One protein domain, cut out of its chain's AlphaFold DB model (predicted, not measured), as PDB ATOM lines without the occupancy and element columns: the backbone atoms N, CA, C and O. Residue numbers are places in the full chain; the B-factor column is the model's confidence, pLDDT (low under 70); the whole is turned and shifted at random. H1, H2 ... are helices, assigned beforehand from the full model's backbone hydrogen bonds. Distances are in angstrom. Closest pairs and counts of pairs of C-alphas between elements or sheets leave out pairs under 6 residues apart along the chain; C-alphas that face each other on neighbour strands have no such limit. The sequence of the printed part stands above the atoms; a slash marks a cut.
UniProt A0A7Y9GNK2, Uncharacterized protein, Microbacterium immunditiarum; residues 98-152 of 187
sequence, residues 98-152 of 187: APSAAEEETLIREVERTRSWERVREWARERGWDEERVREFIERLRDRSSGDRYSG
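What this domain is: This is residues 98 to 152 of the 187 residues of an uncharacterized protein of Microbacterium immunditiarum (UniProt A0A7Y9GNK2). Three helices pack together with their centres at the corners of a triangle: H1 comes first, the short H2 folds back from it, and the long H3 folds back again and makes much of the longest axis. H1 points almost square to H3, H2 stands at a slant to both, and residues 146 to 152 stick out past the body at the far end of H3. The printed part has 55 residues with three named helices, in the order H1, H2, H3, and no named strand; its class is all helix, with 40 residues in the helices. The whole is compact, with a radius of gyration of the C-alphas of 11.1 A, and elongated, spanning 36 by 20 by 17 A.

Where its parts are: After residues 98 to 100, H1 takes residues 101 to 114 and is 19.9 A long from first to last C-alpha; C-alpha 101 is at (510.996, 476.015, 470.147). H2 takes residues 118 to 126 and is 12.3 A long, beginning with C-alpha 118 at (504.176, 461.948, 459.186). H3, the longest helix, takes residues 131 to 147 and is 24.0 A long, ending with C-alpha 147 at (521.694, 474.305, 459.293). Residues 148 to 152 follow it.

How they stand to each other: H1 and H2 form a helical hairpin, two helices that follow each other and run opposite ways, here at a steep tilt of 40 degrees. H1 touches H2 with residues 107 to 111 alone, and their closest C-alphas are those of Leu 107 and Val 120, 6.4 A apart. H2 and H3 form a second helical hairpin, running opposite ways at a steep tilt of 45 degrees. H3 touches H2 with residues 134 to 138 alone; the closest C-alphas, of Ala 124 and Val 134, are 6.3 A apart. H1 and H3 only just touch, with 3 pairs of C-alphas within 8 A, and are about perpendicular at 83 degrees. H1 touches H3 with residues 104 to 108 alone, H3 touches H1 with residues 141 to 145 alone, and their closest C-alphas, those of Ile 108 and Leu 141, are 7.1 A apart. The helix packing is mostly crossed: no touching pair is at a shallow tilt. In H1, H2 and H3 every O i to N i+4 pair is within hydrogen-bond range.

The domain as a whole: The two C-alphas farthest apart are those of Gly 128 and Gly 152, at 35.9 A. The printed part has no cut, and both links, H1 to H2 and H2 to H3, are tight, with 3 and 4 residues between the helices. Residues 146 to 152, of which 146 and 147 belong to H3, stand free. The mean pLDDT of the printed part is 89.2, and residues 148 to 152 are under 70.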
ATOM      1  N   ALA A  98     501.350 478.775 467.014       81.25
ATOM      2  CA  ALA A  98     502.644 478.311 466.540       81.25
ATOM      3  C   ALA A  98     503.300 477.413 467.611       81.25
ATOM      4  O   ALA A  98     503.102 477.660 468.804       81.25
ATOM      5  N   PRO A  99     504.069 476.387 467.210       85.50
ATOM      6  CA  PRO A  99     504.806 475.562 468.152       85.50
ATOM      7  C   PRO A  99     505.868 476.387 468.865       85.50
ATOM      8  O   PRO A  99     506.500 477.268 468.279       85.50
ATOM      9  N   SER A 100     506.096 476.057 470.129       88.81
ATOM     10  CA  SER A 100     507.254 476.544 470.868       88.81
ATOM     11  C   SER A 100     508.548 475.897 470.357       88.81
ATOM     12  O   SER A 100     508.535 474.781 469.837       88.81
ATOM     13  N   ALA A 101     509.694 476.554 470.559       86.75
ATOM     14  CA  ALA A 101     510.996 476.015 470.147       86.75
ATOM     15  C   ALA A 101     511.286 474.617 470.740       86.75
ATOM     16  O   ALA A 101     511.841 473.760 470.058       86.75
ATOM     17  N   ALA A 102     510.848 474.361 471.978       88.81
ATOM     18  CA  ALA A 102     511.000 473.062 472.634       88.81
ATOM     19  C   ALA A 102     510.141 471.957 471.983       88.81
ATOM     20  O   ALA A 102     510.572 470.805 471.868       88.81
ATOM     21  N   GLU A 103     508.928 472.292 471.530       90.88
ATOM     22  CA  GLU A 103     508.095 471.374 470.743       90.88
ATOM     23  C   GLU A 103     508.716 471.115 469.368       90.88
ATOM     24  O   GLU A 103     508.770 469.964 468.939       90.88
ATOM     25  N   GLU A 104     509.230 472.155 468.703       92.44
ATOM     26  CA  GLU A 104     509.931 472.022 467.421       92.44
ATOM     27  C   GLU A 104     511.146 471.082 467.549       92.44
ATOM     28  O   GLU A 104     511.291 470.165 466.743       92.44
ATOM     29  N   GLU A 105     511.968 471.221 468.596       91.94
ATOM     30  CA  GLU A 105     513.073 470.291 468.886       91.94
ATOM     31  C   GLU A 105     512.601 468.849 469.106       91.94
ATOM     32  O   GLU A 105     513.233 467.899 468.641       91.94
ATOM     33  N   THR A 106     511.494 468.674 469.826       93.38
ATOM     34  CA  THR A 106     510.931 467.345 470.093       93.38
ATOM     35  C   THR A 106     510.470 466.685 468.795       93.38
ATOM     36  O   THR A 106     510.752 465.509 468.564       93.38
ATOM     37  N   LEU A 107     509.816 467.452 467.919       93.81
ATOM     38  CA  LEU A 107     509.399 466.995 466.596       93.81
ATOM     39  C   LEU A 107     510.605 466.640 465.720       93.81
ATOM     40  O   LEU A 107     510.585 465.595 465.077       93.81
ATOM     41  N   ILE A 108     511.672 467.446 465.737       93.25
ATOM     42  CA  ILE A 108     512.911 467.152 465.000       93.25
ATOM     43  C   ILE A 108     513.523 465.828 465.478       93.25
ATOM     44  O   ILE A 108     513.768 464.950 464.652       93.25
ATOM     45  N   ARG A 109     513.699 465.625 466.793       93.19
ATOM     46  CA  ARG A 109     514.245 464.361 467.332       93.19
ATOM     47  C   ARG A 109     513.401 463.153 466.945       93.19
ATOM     48  O   ARG A 109     513.935 462.081 466.661       93.19
ATOM     49  N   GLU A 110     512.082 463.310 466.929       93.00
ATOM     50  CA  GLU A 110     511.170 462.240 466.538       93.00
ATOM     51  C   GLU A 110     511.286 461.912 465.042       93.00
ATOM     52  O   GLU A 110     511.315 460.736 464.671       93.00
ATOM     53  N   VAL A 111     511.432 462.927 464.184       94.94
ATOM     54  CA  VAL A 111     511.717 462.748 462.751       94.94
ATOM     55  C   VAL A 111     513.066 462.061 462.550       94.94
ATOM     56  O   VAL A 111     513.178 461.172 461.712       94.94
ATOM     57  N   GLU A 112     514.095 462.400 463.326       92.25
ATOM     58  CA  GLU A 112     515.401 461.736 463.249       92.25
ATOM     59  C   GLU A 112     515.330 460.265 463.678       92.25
ATOM     60  O   GLU A 112     515.927 459.400 463.029       92.25
ATOM     61  N   ARG A 113     514.554 459.976 464.731       94.69
ATOM     62  CA  ARG A 113     514.335 458.628 465.271       94.69
ATOM     63  C   ARG A 113     513.549 457.737 464.313       94.69
ATOM     64  O   ARG A 113     513.898 456.575 464.127       94.69
ATOM     65  N   THR A 114     512.482 458.272 463.724       93.12
ATOM     66  CA  THR A 114     511.543 457.520 462.871       93.12
ATOM     67  C   THR A 114     511.860 457.622 461.380       93.12
ATOM     68  O   THR A 114     511.305 456.867 460.586       93.12
ATOM     69  N   ARG A 115     512.747 458.549 460.991       91.88
ATOM     70  CA  ARG A 115     513.043 458.937 459.601       91.88
ATOM     71  C   ARG A 115     511.797 459.347 458.803       91.88
ATOM     72  O   ARG A 115     511.785 459.219 457.582       91.88
ATOM     73  N   SER A 116     510.761 459.855 459.474       94.75
ATOM     74  CA  SER A 116     509.473 460.197 458.862       94.75
ATOM     75  C   SER A 116     508.940 461.548 459.339       94.75
ATOM     76  O   SER A 116     509.033 461.882 460.515       94.75
ATOM     77  N   TRP A 117     508.326 462.301 458.421       94.88
ATOM     78  CA  TRP A 117     507.653 463.581 458.696       94.88
ATOM     79  C   TRP A 117     506.154 463.429 459.004       94.88
ATOM     80  O   TRP A 117     505.483 464.420 459.290       94.88
ATOM     81  N   GLU A 118     505.610 462.205 458.973       95.38
ATOM     82  CA  GLU A 118     504.176 461.948 459.186       95.38
ATOM     83  C   GLU A 118     503.688 462.441 460.550       95.38
ATOM     84  O   GLU A 118     502.623 463.052 460.642       95.38
ATOM     85  N   ARG A 119     504.503 462.273 461.600       94.00
ATOM     86  CA  ARG A 119     504.148 462.730 462.948       94.00
ATOM     87  C   ARG A 119     504.021 464.253 463.038       94.00
ATOM     88  O   ARG A 119     503.155 464.750 463.748       94.00
ATOM     89  N   VAL A 120     504.837 464.991 462.282       95.12
ATOM     90  CA  VAL A 120     504.763 466.461 462.193       95.12
ATOM     91  C   VAL A 120     503.492 466.892 461.459       95.12
ATOM     92  O   VAL A 120     502.812 467.820 461.893       95.12
ATOM     93  N   ARG A 121     503.126 466.186 460.380       95.62
ATOM     94  CA  ARG A 121     501.880 466.438 459.635       95.62
ATOM     95  C   ARG A 121     500.644 466.167 460.483       95.62
ATOM     96  O   ARG A 121     499.677 466.915 460.410       95.62
ATOM     97  N   GLU A 122     500.646 465.086 461.254       94.69
ATOM     98  CA  GLU A 122     499.568 464.759 462.190       94.69
ATOM     99  C   GLU A 122     499.444 465.830 463.280       94.69
ATOM    100  O   GLU A 122     498.375 466.411 463.437       94.69
ATOM    101  N   TRP A 123     500.558 466.185 463.924       93.94
ATOM    102  CA  TRP A 123     500.622 467.235 464.945       93.94
ATOM    103  C   TRP A 123     500.089 468.594 464.451       93.94
ATOM    104  O   TRP A 123     499.419 469.314 465.198       93.94
ATOM    105  N   ALA A 124     500.361 468.946 463.190       94.81
ATOM    106  CA  ALA A 124     499.881 470.184 462.577       94.81
ATOM    107  C   ALA A 124     498.386 470.106 462.208       94.81
ATOM    108  O   ALA A 124     497.644 471.066 462.421       94.81
ATOM    109  N   ARG A 125     497.912 468.948 461.728       93.75
ATOM    110  CA  ARG A 125     496.486 468.707 461.443       93.75
ATOM    111  C   ARG A 125     495.623 468.726 462.701       93.75
ATOM    112  O   ARG A 125     494.535 469.292 462.665       93.75
ATOM    113  N   GLU A 126     496.110 468.187 463.819       93.12
ATOM    114  CA  GLU A 126     495.443 468.272 465.131       93.12
ATOM    115  C   GLU A 126     495.214 469.726 465.574       93.12
ATOM    116  O   GLU A 126     494.272 470.021 466.305       93.12
ATOM    117  N   ARG A 127     496.054 470.650 465.094       92.38
ATOM    118  CA  ARG A 127     495.949 472.094 465.340       92.38
ATOM    119  C   ARG A 127     495.146 472.829 464.273       92.38
ATOM    120  O   ARG A 127     495.082 474.052 464.308       92.38
ATOM    121  N   GLY A 128     494.553 472.114 463.320       94.19
ATOM    122  CA  GLY A 128     493.770 472.705 462.239       94.19
ATOM    123  C   GLY A 128     494.604 473.522 461.254       94.19
ATOM    124  O   GLY A 128     494.082 474.465 460.665       94.19
ATOM    125  N   TRP A 129     495.894 473.212 461.095       94.75
ATOM    126  CA  TRP A 129     496.709 473.858 460.067       94.75
ATOM    127  C   TRP A 129     496.320 473.345 458.683       94.75
ATOM    128  O   TRP A 129     496.083 472.150 458.490       94.75
ATOM    129  N   ASP A 130     496.283 474.260 457.721       95.19
ATOM    130  CA  ASP A 130     496.141 473.948 456.307       95.19
ATOM    131  C   ASP A 130     497.414 473.283 455.748       95.19
ATOM    132  O   ASP A 130     498.498 473.352 456.332       95.19
ATOM    133  N   GLU A 131     497.276 472.595 454.612       94.56
ATOM    134  CA  GLU A 131     498.365 471.804 454.028       94.56
ATOM    135  C   GLU A 131     499.560 472.666 453.586       94.56
ATOM    136  O   GLU A 131     500.708 472.227 453.690       94.56
ATOM    137  N   GLU A 132     499.304 473.891 453.125       95.88
ATOM    138  CA  GLU A 132     500.339 474.833 452.697       95.88
ATOM    139  C   GLU A 132     501.205 475.236 453.893       95.88
ATOM    140  O   GLU A 132     502.420 475.036 453.881       95.88
ATOM    141  N   ARG A 133     500.568 475.632 454.996       95.12
ATOM    142  CA  ARG A 133     501.237 475.952 456.257       95.12
ATOM    143  C   ARG A 133     501.976 474.757 456.858       95.12
ATOM    144  O   ARG A 133     503.059 474.921 457.425       95.12
ATOM    145  N   VAL A 134     501.433 473.540 456.739       96.06
ATOM    146  CA  VAL A 134     502.144 472.312 457.150       96.06
ATOM    147  C   VAL A 134     503.412 472.115 456.316       96.06
ATOM    148  O   VAL A 134     504.455 471.747 456.861       96.06
ATOM    149  N   ARG A 135     503.348 472.361 455.003       96.75
ATOM    150  CA  ARG A 135     504.487 472.219 454.088       96.75
ATOM    151  C   ARG A 135     505.591 473.220 454.406       96.75
ATOM    152  O   ARG A 135     506.722 472.791 454.622       96.75
ATOM    153  N   GLU A 136     505.249 474.500 454.530       95.88
ATOM    154  CA  GLU A 136     506.195 475.555 454.914       95.88
ATOM    155  C   GLU A 136     506.859 475.251 456.260       95.88
ATOM    156  O   GLU A 136     508.062 475.443 456.450       95.88
ATOM    157  N   PHE A 137     506.090 474.721 457.213       94.94
ATOM    158  CA  PHE A 137     506.636 474.335 458.505       94.94
ATOM    159  C   PHE A 137     507.636 473.184 458.410       94.94
ATOM    160  O   PHE A 137     508.697 473.244 459.028       94.94
ATOM    161  N   ILE A 138     507.329 472.155 457.619       95.75
ATOM    162  CA  ILE A 138     508.244 471.033 457.386       95.75
ATOM    163  C   ILE A 138     509.522 471.506 456.687       95.75
ATOM    164  O   ILE A 138     510.608 471.058 457.053       95.75
ATOM    165  N   GLU A 139     509.424 472.415 455.715       95.38
ATOM    166  CA  GLU A 139     510.599 472.997 455.056       95.38
ATOM    167  C   GLU A 139     511.467 473.784 456.037       95.38
ATOM    168  O   GLU A 139     512.672 473.548 456.109       95.38
ATOM    169  N   ARG A 140     510.854 474.621 456.879       93.44
ATOM    170  CA  ARG A 140     511.548 475.355 457.945       93.44
ATOM    171  C   ARG A 140     512.246 474.425 458.944       93.44
ATOM    172  O   ARG A 140     513.382 474.684 459.335       93.44
ATOM    173  N   LEU A 141     511.597 473.334 459.356       93.50
ATOM    174  CA  LEU A 141     512.214 472.337 460.239       93.50
ATOM    175  C   LEU A 141     513.362 471.590 459.548       93.50
ATOM    176  O   LEU A 141     514.380 471.308 460.180       93.50
ATOM    177  N   ARG A 142     513.221 471.282 458.254       93.00
ATOM    178  CA  ARG A 142     514.271 470.635 457.459       93.00
ATOM    179  C   ARG A 142     515.500 471.528 457.338       93.00
ATOM    180  O   ARG A 142     516.610 471.038 457.557       93.00
ATOM    181  N   ASP A 143     515.296 472.805 457.033       90.38
ATOM    182  CA  ASP A 143     516.364 473.799 456.958       90.38
ATOM    183  C   ASP A 143     517.111 473.879 458.291       90.38
ATOM    184  O   ASP A 143     518.315 473.646 458.333       90.38
ATOM    185  N   ARG A 144     516.390 474.011 459.413       86.94
ATOM    186  CA  ARG A 144     517.004 474.021 460.749       86.94
ATOM    187  C   ARG A 144     517.776 472.739 461.074       86.94
ATOM    188  O   ARG A 144     518.906 472.818 461.546       86.94
ATOM    189  N   SER A 145     517.210 471.565 460.779       88.19
ATOM    190  CA  SER A 145     517.891 470.275 461.007       88.19
ATOM    191  C   SER A 145     519.175 470.113 460.176       88.19
ATOM    192  O   SER A 145     520.072 469.354 460.543       88.19
ATOM    193  N   SER A 146     519.270 470.833 459.054       86.25
ATOM    194  CA  SER A 146     520.442 470.834 458.172       86.25
ATOM    195  C   SER A 146     521.442 471.931 458.558       86.25
ATOM    196  O   SER A 146     522.651 471.706 458.508       86.25
ATOM    197  N   GLY A 147     520.939 473.095 458.977       76.31
ATOM    198  CA  GLY A 147     521.694 474.305 459.293       76.31
ATOM    199  C   GLY A 147     522.461 474.256 460.613       76.31
ATOM    200  O   GLY A 147     523.507 474.896 460.717       76.31
ATOM    201  N   ASP A 148     522.038 473.436 461.582       61.16
ATOM    202  CA  ASP A 148     522.777 473.249 462.845       61.16
ATOM    203  C   ASP A 148     524.214 472.740 462.602       61.16
ATOM    204  O   ASP A 148     525.155 473.084 463.314       61.16
ATOM    205  N   ARG A 149     524.439 472.007 461.501       57.00
ATOM    206  CA  ARG A 149     525.787 471.559 461.113       57.00
ATOM    207  C   ARG A 149     526.635 472.643 460.449       57.00
ATOM    208  O   ARG A 149     527.852 472.497 460.408       57.00
ATOM    209  N   TYR A 150     526.016 473.694 459.914       52.66
ATOM    210  CA  TYR A 150     526.699 474.750 459.159       52.66
ATOM    211  C   TYR A 150     526.951 476.011 459.999       52.66
ATOM    212  O   TYR A 150     527.924 476.723 459.760       52.66
ATOM    213  N   SER A 151     526.143 476.259 461.036       56.16
ATOM    214  CA  SER A 151     526.294 477.432 461.910       56.16
ATOM    215  C   SER A 151     527.532 477.386 462.818       56.16
ATOM    216  O   SER A 151     527.877 478.396 463.422       56.16
ATOM    217  N   GLY A 152     528.223 476.245 462.921       53.34
ATOM    218  CA  GLY A 152     529.444 476.111 463.721       53.34
ATOM    219  C   GLY A 152     530.732 476.588 463.039       53.34
ATOM    220  O   GLY A 152     531.789 476.527 463.665       53.34
TER     221      GLY A 152